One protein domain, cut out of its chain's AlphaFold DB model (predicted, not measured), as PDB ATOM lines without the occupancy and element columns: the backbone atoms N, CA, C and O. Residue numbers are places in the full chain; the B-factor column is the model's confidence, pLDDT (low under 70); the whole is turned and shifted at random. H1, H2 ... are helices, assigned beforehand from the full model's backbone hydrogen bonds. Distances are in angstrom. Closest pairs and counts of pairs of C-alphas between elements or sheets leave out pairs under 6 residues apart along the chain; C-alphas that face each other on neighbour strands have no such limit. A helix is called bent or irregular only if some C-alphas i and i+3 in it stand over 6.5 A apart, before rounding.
ATOM      1  N   GLU A  84      36.708  21.894   5.484       72.25
ATOM      2  CA  GLU A  84      37.352  22.594   6.602       72.25
ATOM      3  C   GLU A  84      36.409  23.653   7.196       72.25
ATOM      4  O   GLU A  84      36.367  23.829   8.412       72.25
ATOM      5  N   GLU A  85      35.547  24.251   6.368       81.69
ATOM      6  CA  GLU A  85      34.452  25.120   6.800       81.69
ATOM      7  C   GLU A  85      33.448  24.422   7.726       81.69
ATOM      8  O   GLU A  85      33.119  24.980   8.769       81.69
ATOM      9  N   GLU A  86      32.982  23.205   7.425       83.19
ATOM     10  CA  GLU A  86      32.080  22.454   8.309       83.19
ATOM     11  C   GLU A  86      32.736  22.120   9.654       83.19
ATOM     12  O   GLU A  86      32.106  22.251  10.712       83.19
ATOM     13  N   LYS A  87      34.011  21.711   9.638       80.12
ATOM     14  CA  LYS A  87      34.765  21.432  10.870       80.12
ATOM     15  C   LYS A  87      34.931  22.699  11.703       80.12
ATOM     16  O   LYS A  87      34.609  22.679  12.894       80.12
ATOM     17  N   CYS A  88      35.348  23.796  11.071       90.56
ATOM     18  CA  CYS A  88      35.473  25.112  11.691       90.56
ATOM     19  C   CYS A  88      34.130  25.583  12.252       90.56
ATOM     20  O   CYS A  88      34.056  25.987  13.409       90.56
ATOM     21  N   ALA A  89      33.043  25.465  11.488       92.69
ATOM     22  CA  ALA A  89      31.703  25.874  11.897       92.69
ATOM     23  C   ALA A  89      31.194  25.077  13.097       92.69
ATOM     24  O   ALA A  89      30.584  25.658  14.001       92.69
ATOM     25  N   ARG A  90      31.447  23.765  13.137       88.69
ATOM     26  CA  ARG A  90      31.082  22.912  14.272       88.69
ATOM     27  C   ARG A  90      31.920  23.233  15.507       88.69
ATOM     28  O   ARG A  90      31.352  23.407  16.585       88.69
ATOM     29  N   ALA A  91      33.240  23.334  15.364       88.56
ATOM     30  CA  ALA A  91      34.142  23.647  16.468       88.56
ATOM     31  C   ALA A  91      33.857  25.046  17.046       88.56
ATOM     32  O   ALA A  91      33.710  25.199  18.258       88.56
ATOM     33  N   ALA A  92      33.648  26.039  16.176       95.44
ATOM     34  CA  ALA A  92      33.231  27.386  16.550       95.44
ATOM     35  C   ALA A  92      31.869  27.390  17.249       95.44
ATOM     36  O   ALA A  92      31.703  28.093  18.235       95.44
ATOM     37  N   ALA A  93      30.898  26.578  16.811       91.56
ATOM     38  CA  ALA A  93      29.600  26.483  17.483       91.56
ATOM     39  C   ALA A  93      29.695  25.884  18.900       91.56
ATOM     40  O   ALA A  93      28.988  26.352  19.801       91.56
ATOM     41  N   LYS A  94      30.557  24.872  19.097       90.38
ATOM     42  CA  LYS A  94      30.844  24.268  20.412       90.38
ATOM     43  C   LYS A  94      31.525  25.281  21.342       90.38
ATOM     44  O   LYS A  94      31.077  25.480  22.473       90.38
ATOM     45  N   LEU A  95      32.570  25.956  20.857       94.56
ATOM     46  CA  LEU A  95      33.290  26.957  21.644       94.56
ATOM     47  C   LEU A  95      32.409  28.178  21.944       94.56
ATOM     48  O   LEU A  95      32.368  28.627  23.085       94.56
ATOM     49  N   ALA A  96      31.637  28.664  20.968       95.19
ATOM     50  CA  ALA A  96      30.727  29.792  21.147       95.19
ATOM     51  C   ALA A  96      29.680  29.541  22.237       95.19
ATOM     52  O   ALA A  96      29.350  30.453  22.984       95.19
ATOM     53  N   LEU A  97      29.171  28.308  22.358       93.94
ATOM     54  CA  LEU A  97      28.286  27.934  23.465       93.94
ATOM     55  C   LEU A  97      28.997  28.052  24.818       93.94
ATOM     56  O   LEU A  97      28.445  28.605  25.763       93.94
ATOM     57  N   SER A  98      30.229  27.554  24.901       93.00
ATOM     58  CA  SER A  98      31.003  27.588  26.143       93.00
ATOM     59  C   SER A  98      31.333  29.025  26.557       93.00
ATOM     60  O   SER A  98      31.108  29.395  27.706       93.00
ATOM     61  N   LEU A  99      31.790  29.850  25.610       96.00
ATOM     62  CA  LEU A  99      32.089  31.266  25.834       96.00
ATOM     63  C   LEU A  99      30.841  32.077  26.184       96.00
ATOM     64  O   LEU A  99      30.907  32.906  27.083       96.00
ATOM     65  N   TYR A 100      29.700  31.798  25.547       96.56
ATOM     66  CA  TYR A 100      28.418  32.406  25.907       96.56
ATOM     67  C   TYR A 100      28.113  32.239  27.400       96.56
ATOM     68  O   TYR A 100      27.806  33.218  28.078       96.56
ATOM     69  N   HIS A 101      28.253  31.018  27.926       94.12
ATOM     70  CA  HIS A 101      28.021  30.757  29.345       94.12
ATOM     71  C   HIS A 101      29.032  31.466  30.247       94.12
ATOM     72  O   HIS A 101      28.641  31.958  31.300       94.12
ATOM     73  N   ILE A 102      30.306  31.533  29.847       96.06
ATOM     74  CA  ILE A 102      31.340  32.238  30.618       96.06
ATOM     75  C   ILE A 102      31.039  33.735  30.672       96.06
ATOM     76  O   ILE A 102      30.989  34.302  31.758       96.06
ATOM     77  N   PHE A 103      30.815  34.371  29.519       97.44
ATOM     78  CA  PHE A 103      30.575  35.809  29.455       97.44
ATOM     79  C   PHE A 103      29.307  36.185  30.213       97.44
ATOM     80  O   PHE A 103      29.367  37.054  31.072       97.44
ATOM     81  N   PHE A 104      28.200  35.468  29.996       96.00
ATOM     82  CA  PHE A 104      26.957  35.741  30.714       96.00
ATOM     83  C   PHE A 104      27.106  35.569  32.231       96.00
ATOM     84  O   PHE A 104      26.616  36.399  32.989       96.00
ATOM     85  N   HIS A 105      27.804  34.521  32.681       96.25
ATOM     86  CA  HIS A 105      28.008  34.279  34.108       96.25
ATOM     87  C   HIS A 105      28.884  35.349  34.773       96.25
ATOM     88  O   HIS A 105      28.601  35.741  35.900       96.25
ATOM     89  N   VAL A 106      29.934  35.814  34.088       97.62
ATOM     90  CA  VAL A 106      30.911  36.747  34.667       97.62
ATOM     91  C   VAL A 106      30.468  38.208  34.558       97.62
ATOM     92  O   VAL A 106      30.721  38.974  35.482       97.62
ATOM     93  N   THR A 107      29.829  38.611  33.455       97.50
ATOM     94  CA  THR A 107      29.498  40.025  33.189       97.50
ATOM     95  C   THR A 107      28.015  40.352  33.358       97.50
ATOM     96  O   THR A 107      27.650  41.523  33.387       97.50
ATOM     97  N   GLY A 108      27.135  39.343  33.386       96.81
ATOM     98  CA  GLY A 108      25.680  39.523  33.320       96.81
ATOM     99  C   GLY A 108      25.151  39.938  31.936       96.81
ATOM    100  O   GLY A 108      23.940  39.923  31.709       96.81
ATOM    101  N   VAL A 109      26.031  40.261  30.981       96.75
ATOM    102  CA  VAL A 109      25.667  40.698  29.628       96.75
ATOM    103  C   VAL A 109      25.408  39.487  28.731       96.75
ATOM    104  O   VAL A 109      26.175  38.521  28.699       96.75
ATOM    105  N   ARG A 110      24.314  39.528  27.965       96.25
ATOM    106  CA  ARG A 110      23.948  38.468  27.018       96.25
ATOM    107  C   ARG A 110      24.473  38.781  25.622       96.25
ATOM    108  O   ARG A 110      23.885  39.580  24.905       96.25
ATOM    109  N   PHE A 111      25.514  38.069  25.212       95.38
ATOM    110  CA  PHE A 111      25.973  38.044  23.823       95.38
ATOM    111  C   PHE A 111      25.238  36.960  23.039       95.38
ATOM    112  O   PHE A 111      24.924  35.897  23.582       95.38
ATOM    113  N   SER A 112      24.965  37.174  21.751       96.50
ATOM    114  CA  SER A 112      24.318  36.117  20.971       96.50
ATOM    115  C   SER A 112      25.328  35.012  20.628       96.50
ATOM    116  O   SER A 112      26.462  35.267  20.223       96.50
ATOM    117  N   ARG A 113      24.925  33.735  20.721       95.62
ATOM    118  CA  ARG A 113      25.797  32.617  20.297       95.62
ATOM    119  C   ARG A 113      26.218  32.730  18.828       95.62
ATOM    120  O   ARG A 113      27.296  32.264  18.463       95.62
ATOM    121  N   ARG A 114      25.355  33.312  17.987       95.50
ATOM    122  CA  ARG A 114      25.607  33.522  16.555       95.50
ATOM    123  C   ARG A 114      26.727  34.538  16.334       95.50
ATOM    124  O   ARG A 114      27.596  34.279  15.511       95.50
ATOM    125  N   GLU A 115      26.728  35.624  17.100       97.56
ATOM    126  CA  GLU A 115      27.779  36.645  17.098       97.56
ATOM    127  C   GLU A 115      29.127  36.053  17.514       97.56
ATOM    128  O   GLU A 115      30.068  36.100  16.725       97.56
ATOM    129  N   ILE A 116      29.205  35.366  18.663       97.25
ATOM    130  CA  ILE A 116      30.458  34.728  19.114       97.25
ATOM    131  C   ILE A 116      30.968  33.724  18.067       97.25
ATOM    132  O   ILE A 116      32.149  33.726  17.721       97.25
ATOM    133  N   LYS A 117      30.084  32.877  17.517       97.12
ATOM    134  CA  LYS A 117      30.449  31.919  16.459       97.12
ATOM    135  C   LYS A 117      30.996  32.630  15.215       97.12
ATOM    136  O   LYS A 117      31.973  32.153  14.644       97.12
ATOM    137  N   SER A 118      30.375  33.733  14.796       97.75
ATOM    138  CA  SER A 118      30.820  34.518  13.638       97.75
ATOM    139  C   SER A 118      32.215  35.099  13.860       97.75
ATOM    140  O   SER A 118      33.065  34.980  12.981       97.75
ATOM    141  N   LEU A 119      32.482  35.647  15.051       97.94
ATOM    142  CA  LEU A 119      33.799  36.181  15.406       97.94
ATOM    143  C   LEU A 119      34.879  35.090  15.394       97.94
ATOM    144  O   LEU A 119      35.951  35.302  14.835       97.94
ATOM    145  N   LEU A 120      34.582  33.904  15.939       97.12
ATOM    146  CA  LEU A 120      35.508  32.764  15.921       97.12
ATOM    147  C   LEU A 120      35.813  32.283  14.495       97.12
ATOM    148  O   LEU A 120      36.955  31.943  14.192       97.12
ATOM    149  N   LEU A 121      34.812  32.247  13.612       97.00
ATOM    150  CA  LEU A 121      35.012  31.880  12.207       97.00
ATOM    151  C   LEU A 121      35.855  32.914  11.457       97.00
ATOM    152  O   LEU A 121      36.741  32.535  10.694       97.00
ATOM    153  N   GLU A 122      35.631  34.204  11.712       97.19
ATOM    154  CA  GLU A 122      36.465  35.280  11.166       97.19
ATOM    155  C   GLU A 122      37.916  35.169  11.662       97.19
ATOM    156  O   GLU A 122      38.856  35.320  10.880       97.19
ATOM    157  N   ASP A 123      38.120  34.846  12.941       97.00
ATOM    158  CA  ASP A 123      39.452  34.673  13.522       97.00
ATOM    159  C   ASP A 123      40.175  33.427  13.008       97.00
ATOM    160  O   ASP A 123      41.390  33.475  12.798       97.00
ATOM    161  N   LEU A 124      39.448  32.339  12.743       94.31
ATOM    162  CA  LEU A 124      39.985  31.161  12.059       94.31
ATOM    163  C   LEU A 124      40.393  31.494  10.620       94.31
ATOM    164  O   LEU A 124      41.513  31.180  10.217       94.31
ATOM    165  N   ALA A 125      39.532  32.185   9.866       93.06
ATOM    166  CA  ALA A 125      39.815  32.594   8.490       93.06
ATOM    167  C   ALA A 125      41.052  33.508   8.406       93.06
ATOM    168  O   ALA A 125      41.873  33.377   7.498       93.06
ATOM    169  N   ARG A 126      41.239  34.384   9.404       94.81
ATOM    170  CA  ARG A 126      42.419  35.256   9.543       94.81
ATOM    171  C   ARG A 126      43.620  34.590  10.218       94.81
ATOM    172  O   ARG A 126      44.634  35.254  10.420       94.81
ATOM    173  N   LYS A 127      43.529  33.304  10.577       90.81
ATOM    174  CA  LYS A 127      44.571  32.536  11.286       90.81
ATOM    175  C   LYS A 127      45.020  33.174  12.614       90.81
ATOM    176  O   LYS A 127      46.150  32.954  13.049       90.81
ATOM    177  N   ARG A 128      44.142  33.955  13.259       91.31
ATOM    178  CA  ARG A 128      44.365  34.540  14.595       91.31
ATOM    179  C   ARG A 128      44.208  33.502  15.701       91.31
ATOM    180  O   ARG A 128      44.918  33.571  16.695       91.31
ATOM    181  N   ILE A 129      43.320  32.533  15.490       93.81
ATOM    182  CA  ILE A 129      43.143  31.350  16.339       93.81
ATOM    183  C   ILE A 129      43.323  30.087  15.491       93.81
ATOM    184  O   ILE A 129      43.238  30.141  14.261       93.81
ATOM    185  N   ARG A 130      43.604  28.945  16.128       88.25
ATOM    186  CA  ARG A 130      43.873  27.675  15.430       88.25
ATOM    187  C   ARG A 130      42.839  26.611  15.790       88.25
ATOM    188  O   ARG A 130      42.519  26.417  16.959       88.25
ATOM    189  N   LEU A 131      42.364  25.887  14.780       87.00
ATOM    190  CA  LEU A 131      41.597  24.659  14.966       87.00
ATOM    191  C   LEU A 131      42.560  23.519  15.335       87.00
ATOM    192  O   LEU A 131      43.562  23.317  14.654       87.00
ATOM    193  N   THR A 132      42.261  22.794  16.411       75.75
ATOM    194  CA  THR A 132      43.002  21.607  16.859       75.75
ATOM    195  C   THR A 132      42.047  20.416  16.780       75.75
ATOM    196  O   THR A 132      41.143  20.288  17.602       75.75
ATOM    197  N   GLU A 133      42.191  19.593  15.741       73.44
ATOM    198  CA  GLU A 133      41.243  18.528  15.375       73.44
ATOM    199  C   GLU A 133      39.818  19.037  15.076       73.44
ATOM    200  O   GLU A 133      39.541  19.525  13.982       73.44
ATOM    201  N   ASP A 134      38.899  18.903  16.032       79.12
ATOM    202  CA  ASP A 134      37.507  19.342  15.970       79.12
ATOM    203  C   ASP A 134      37.148  20.320  17.104       79.12
ATOM    204  O   ASP A 134      35.964  20.581  17.359       79.12
ATOM    205  N   VAL A 135      38.168  20.872  17.772       84.50
ATOM    206  CA  VAL A 135      38.042  21.793  18.904       84.50
ATOM    207  C   VAL A 135      38.900  23.037  18.671       84.50
ATOM    208  O   VAL A 135      40.000  22.979  18.124       84.50
ATOM    209  N   ILE A 136      38.398  24.198  19.087       90.06
ATOM    210  CA  ILE A 136      39.180  25.435  19.131       90.06
ATOM    211  C   ILE A 136      39.651  25.616  20.571       90.06
ATOM    212  O   ILE A 136      38.830  25.696  21.485       90.06
ATOM    213  N   LEU A 137      40.965  25.684  20.753       88.50
ATOM    214  CA  LEU A 137      41.602  26.007  22.025       88.50
ATOM    215  C   LEU A 137      42.204  27.399  21.896       88.50
ATOM    216  O   LEU A 137      43.016  27.630  21.000       88.50
ATOM    217  N   LEU A 138      41.803  28.313  22.774       94.12
ATOM    218  CA  LEU A 138      42.271  29.697  22.737       94.12
ATOM    219  C   LEU A 138      43.549  29.838  23.556       94.12
ATOM    220  O   LEU A 138      43.686  29.208  24.596       94.12
ATOM    221  N   THR A 139      44.481  30.688  23.154       93.06
ATOM    222  CA  THR A 139      45.465  31.205  24.117       93.06
ATOM    223  C   THR A 139      44.811  32.230  25.045       93.06
ATOM    224  O   THR A 139      43.780  32.821  24.721       93.06
ATOM    225  N   ARG A 140      45.418  32.496  26.203       95.62
ATOM    226  CA  ARG A 140      45.004  33.576  27.110       95.62
ATOM    227  C   ARG A 140      44.918  34.902  26.361       95.62
ATOM    228  O   ARG A 140      43.956  35.644  26.530       95.62
ATOM    229  N   ARG A 141      45.911  35.172  25.508       96.62
ATOM    230  CA  ARG A 141      45.962  36.364  24.656       96.62
ATOM    231  C   ARG A 141      44.797  36.394  23.666       96.62
ATOM    232  O   ARG A 141      44.138  37.418  23.565       96.62
ATOM    233  N   GLU A 142      44.522  35.287  22.980       97.31
ATOM    234  CA  GLU A 142      43.405  35.190  22.030       97.31
ATOM    235  C   GLU A 142      42.046  35.397  22.711       97.31
ATOM    236  O   GLU A 142      41.218  36.140  22.189       97.31
ATOM    237  N   LEU A 143      41.825  34.810  23.896       97.75
ATOM    238  CA  LEU A 143      40.591  35.019  24.658       97.75
ATOM    239  C   LEU A 143      40.431  36.482  25.096       97.75
ATOM    240  O   LEU A 143      39.338  37.029  24.982       97.75
ATOM    241  N   VAL A 144      41.506  37.117  25.575       97.81
ATOM    242  CA  VAL A 144      41.490  38.529  25.988       97.81
ATOM    243  C   VAL A 144      41.208  39.448  24.802       97.81
ATOM    244  O   VAL A 144      40.348  40.316  24.904       97.81
ATOM    245  N   THR A 145      41.871  39.236  23.663       97.62
ATOM    246  CA  THR A 145      41.605  39.992  22.430       97.62
ATOM    247  C   THR A 145      40.157  39.809  21.969       97.62
ATOM    248  O   THR A 145      39.486  40.794  21.668       97.62
ATOM    249  N   LEU A 146      39.632  38.579  21.972       97.31
ATOM    250  CA  LEU A 146      38.239  38.305  21.616       97.31
ATOM    251  C   LEU A 146      37.252  39.012  22.565       97.31
ATOM    252  O   LEU A 146      36.295  39.629  22.109       97.31
ATOM    253  N   ALA A 147      37.483  38.955  23.877       97.69
ATOM    254  CA  ALA A 147      36.603  39.572  24.867       97.69
ATOM    255  C   ALA A 147      36.647  41.110  24.810       97.69
ATOM    256  O   ALA A 147      35.607  41.758  24.722       97.69
ATOM    257  N   ARG A 148      37.848  41.696  24.821       97.81
ATOM    258  CA  ARG A 148      38.050  43.146  24.925       97.81
ATOM    259  C   ARG A 148      37.824  43.870  23.602       97.81
ATOM    260  O   ARG A 148      37.080  44.837  23.539       97.81
ATOM    261  N   GLU A 149      38.486  43.424  22.539       97.38
ATOM    262  CA  GLU A 149      38.551  44.186  21.282       97.38
ATOM    263  C   GLU A 149      37.378  43.880  20.353       97.38
ATOM    264  O   GLU A 149      37.051  44.692  19.492       97.38
ATOM    265  N   ARG A 150      36.760  42.701  20.496       97.12
ATOM    266  CA  ARG A 150      35.729  42.221  19.563       97.12
ATOM    267  C   ARG A 150      34.332  42.194  20.171       97.12
ATOM    268  O   ARG A 150      33.370  42.350  19.432       97.12
ATOM    269  N   LEU A 151      34.230  41.986  21.484       97.06
ATOM    270  CA  LEU A 151      32.963  41.971  22.226       97.06
ATOM    271  C   LEU A 151      32.813  43.163  23.183       97.06
ATOM    272  O   LEU A 151      31.789  43.264  23.852       97.06
ATOM    273  N   HIS A 152      33.811  44.054  23.249       97.56
ATOM    274  CA  HIS A 152      33.809  45.258  24.090       97.56
ATOM    275  C   HIS A 152      33.496  44.983  25.569       97.56
ATOM    276  O   HIS A 152      32.846  45.780  26.241       97.56
ATOM    277  N   ILE A 153      33.955  43.837  26.084       97.44
ATOM    278  CA  ILE A 153      33.839  43.513  27.504       97.44
ATOM    279  C   ILE A 153      34.841  44.367  28.290       97.44
ATOM    280  O   ILE A 153      36.023  44.405  27.943       97.44
ATOM    281  N   ASP A 154      34.355  45.009  29.356       97.75
ATOM    282  CA  ASP A 154      35.161  45.831  30.263       97.75
ATOM    283  C   ASP A 154      36.357  45.041  30.828       97.75
ATOM    284  O   ASP A 154      36.252  43.860  31.188       97.75
ATOM    285  N   GLU A 155      37.508  45.711  30.901       97.69
ATOM    286  CA  GLU A 155      38.775  45.152  31.366       97.69
ATOM    287  C   GLU A 155      38.681  44.585  32.790       97.69
ATOM    288  O   GLU A 155      39.323  43.572  33.089       97.69
ATOM    289  N   ALA A 156      37.801  45.141  33.631       97.75
ATOM    290  CA  ALA A 156      37.543  44.663  34.986       97.75
ATOM    291  C   ALA A 156      37.065  43.195  35.040       97.75
ATOM    292  O   ALA A 156      37.346  42.491  36.012       97.75
ATOM    293  N   TYR A 157      36.395  42.693  33.995       98.00
ATOM    294  CA  TYR A 157      35.893  41.310  33.950       98.00
ATOM    295  C   TYR A 157      36.900  40.301  33.384       98.00
ATOM    296  O   TYR A 157      36.726  39.089  33.566       98.00
ATOM    297  N   LEU A 158      37.956  40.754  32.699       97.81
ATOM    298  CA  LEU A 158      38.888  39.866  31.995       97.81
ATOM    299  C   LEU A 158      39.590  38.851  32.916       97.81
ATOM    300  O   LEU A 158      39.681  37.684  32.513       97.81
ATOM    301  N   PRO A 159      40.045  39.197  34.140       97.62
ATOM    302  CA  PRO A 159      40.650  38.217  35.045       97.62
ATOM    303  C   PRO A 159      39.705  37.053  35.386       97.62
ATOM    304  O   PRO A 159      40.118  35.891  35.349       97.62
ATOM    305  N   SER A 160      38.431  37.352  35.647       97.62
ATOM    306  CA  SER A 160      37.401  36.363  35.985       97.62
ATOM    307  C   SER A 160      37.020  35.494  34.784       97.62
ATOM    308  O   SER A 160      36.929  34.274  34.916       97.62
ATOM    309  N   ILE A 161      36.890  36.090  33.591       97.62
ATOM    310  CA  ILE A 161      36.665  35.359  32.332       97.62
ATOM    311  C   ILE A 161      37.802  34.373  32.069       97.62
ATOM    312  O   ILE A 161      37.557  33.208  31.757       97.62
ATOM    313  N   VAL A 162      39.050  34.827  32.210       96.62
ATOM    314  CA  VAL A 162      40.229  33.972  32.046       96.62
ATOM    315  C   VAL A 162      40.215  32.845  33.073       96.62
ATOM    316  O   VAL A 162      40.444  31.700  32.693       96.62
ATOM    317  N   SER A 163      39.921  33.131  34.343       94.19
ATOM    318  CA  SER A 163      39.853  32.110  35.397       94.19
ATOM    319  C   SER A 163      38.802  31.036  35.094       94.19
ATOM    320  O   SER A 163      39.087  29.841  35.169       94.19
ATOM    321  N   GLU A 164      37.607  31.435  34.656       95.31
ATOM    322  CA  GLU A 164      36.535  30.499  34.316       95.31
ATOM    323  C   GLU A 164      36.848  29.706  33.034       95.31
ATOM    324  O   GLU A 164      36.660  28.488  32.984       95.31
ATOM    325  N   ALA A 165      37.414  30.352  32.010       93.88
ATOM    326  CA  ALA A 165      37.906  29.666  30.815       93.88
ATOM    327  C   ALA A 165      39.034  28.678  31.146       93.88
ATOM    328  O   ALA A 165      39.128  27.617  30.516       93.88
ATOM    329  N   MET A 166      39.857  28.995  32.153       88.06
ATOM    330  CA  MET A 166      40.862  28.078  32.669       88.06
ATOM    331  C   MET A 166      40.225  26.850  33.322       88.06
ATOM    332  O   MET A 166      40.575  25.722  32.972       88.06
ATOM    333  N   ARG A 167      39.243  27.054  34.207       84.12
ATOM    334  CA  ARG A 167      38.491  25.970  34.865       84.12
ATOM    335  C   ARG A 167      37.808  25.048  33.855       84.12
ATOM    336  O   ARG A 167      37.843  23.830  34.013       84.12
ATOM    337  N   ARG A 168      37.253  25.613  32.778       86.56
ATOM    338  CA  ARG A 168      36.570  24.872  31.702       86.56
ATOM    339  C   ARG A 168      37.500  24.303  30.626       86.56
ATOM    340  O   ARG A 168      37.008  23.746  29.650       86.56
ATOM    341  N   ARG A 169      38.824  24.424  30.788       85.44
ATOM    342  CA  ARG A 169      39.849  23.903  29.861       85.44
ATOM    343  C   ARG A 169      39.716  24.410  28.419       85.44
ATOM    344  O   ARG A 169      40.022  23.700  27.466       85.44
ATOM    345  N   ILE A 170      39.267  25.652  28.260       90.12
ATOM    346  CA  ILE A 170      39.175  26.316  26.952       90.12
ATOM    347  C   ILE A 170      40.539  26.875  26.533       90.12
ATOM    348  O   ILE A 170      40.825  26.991  25.338       90.12
ATOM    349  N   LEU A 171      41.387  27.218  27.511       90.31
ATOM    350  CA  LEU A 171      42.690  27.810  27.236       90.31
ATOM    351  C   LEU A 171      43.762  26.760  26.947       90.31
ATOM    352  O   LEU A 171      43.916  25.790  27.687       90.31
ATOM    353  N   ARG A 172      44.594  26.990  25.935       83.06
ATOM    354  CA  ARG A 172      45.754  26.151  25.605       83.06
ATOM    355  C   ARG A 172      46.762  26.114  26.755       83.06
ATOM    356  O   ARG A 172      47.378  25.083  27.018       83.06
ATOM    357  N   GLU A 173      46.883  27.213  27.491       83.19
ATOM    358  CA  GLU A 173      47.657  27.331  28.725       83.19
ATOM    359  C   GLU A 173      47.001  26.629  29.912       83.19
ATOM    360  O   GLU A 173      47.548  26.680  30.995       83.19
ATOM    361  N   THR A 174      45.861  25.959  29.775       72.69
ATOM    362  CA  THR A 174      45.400  25.022  30.820       72.69
ATOM    363  C   THR A 174      45.883  23.610  30.560       72.69
ATOM    364  O   THR A 174      46.049  22.826  31.489       72.69
ATOM    365  N   LEU A 175      46.215  23.310  29.304       67.88
ATOM    366  CA  LEU A 175      46.753  22.019  28.895       67.88
ATOM    367  C   LEU A 175      48.256  21.878  29.187       67.88
ATOM    368  O   LEU A 175      48.774  20.763  29.136       67.88
TER     369      LEU A 175
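Overview. This is residues 84 to 175 of the 600 residues of a protein of Proteobacteria bacterium (UniProt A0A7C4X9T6). One long helix, H1, runs along one side of the domain and makes most of its longest axis, and three shorter helices sit over one side of it: H2 folds back across its middle, H4 crosses its last part, and H3 packs on H4 and comes close to H2, so that the four helices form an irregular crossed group. A long link between H2 and H3 holds a small turn with a short antiparallel pairing of residues 131 to 132 with 135 to 136. The printed part has 92 residues with four named helices, H1, H2, H3 and H4 along the chain, and no named strand; the class is all helix. It is compact, with a radius of gyration of the C-alphas of 11.9 A, and spans 36 by 27 by 19 A.

Arrangement. H1, residues 84 to 107, touches H2, residues 113 to 125, at a steep tilt of 51 degrees, opposite ways; their closest C-alphas are those of Ala 96 and Lys 117, 5.2 A apart. H2 is close to but not clearly touching H3, residues 140 to 150, where the closest C-alphas, of Leu 119 and Arg 150, are 7.6 A apart. H3 and H4, residues 155 to 167, form a helical hairpin: they touch and run opposite ways at a steep tilt of 43 degrees, with the closest C-alphas, of Val 144 and Leu 158, 6.7 A apart. H4 also touches H1, with residues 99 to 107 of H1 alone, at a steep tilt of 62 degrees, opposite ways; the closest C-alphas are those of Val 106 and Ile 161, 6.4 A apart. The helix packing is mostly crossed, with no touching pair at a shallow tilt. H2 and H4 are apart, and H1 and H3 are only just apart, with closest C-alphas 8.5 A apart. In H1 and H2 every O i to N i+4 pair is within hydrogen-bond range; in H3 6 of 7 are, and in H4 7 of 9.

Along the chain. H1 begins at C-alpha 84, (37.352, 22.594, 6.602), and is 32.7 A long to C-alpha 107. H2 is 18.3 A long from C-alpha 113 to C-alpha 125. H3 begins at C-alpha 140, (45.004, 33.576, 27.110), and is 14.8 A long to C-alpha 150. H4 is 19.5 A long and ends at C-alpha 167, (38.491, 25.970, 34.865); it is irregular, with C-alphas 156 and 159 7.2 A apart.

Size, cuts and confidence. The two C-alphas farthest apart are those of Glu 84 and Ala 156, 36.0 A. The printed part has no cut. The links H1 to H2 and H3 to H4 are tight, and the link H2 to H3, residues 126 to 139, is long. The mean pLDDT of the printed part is 92.6, and residue 175 is under 70.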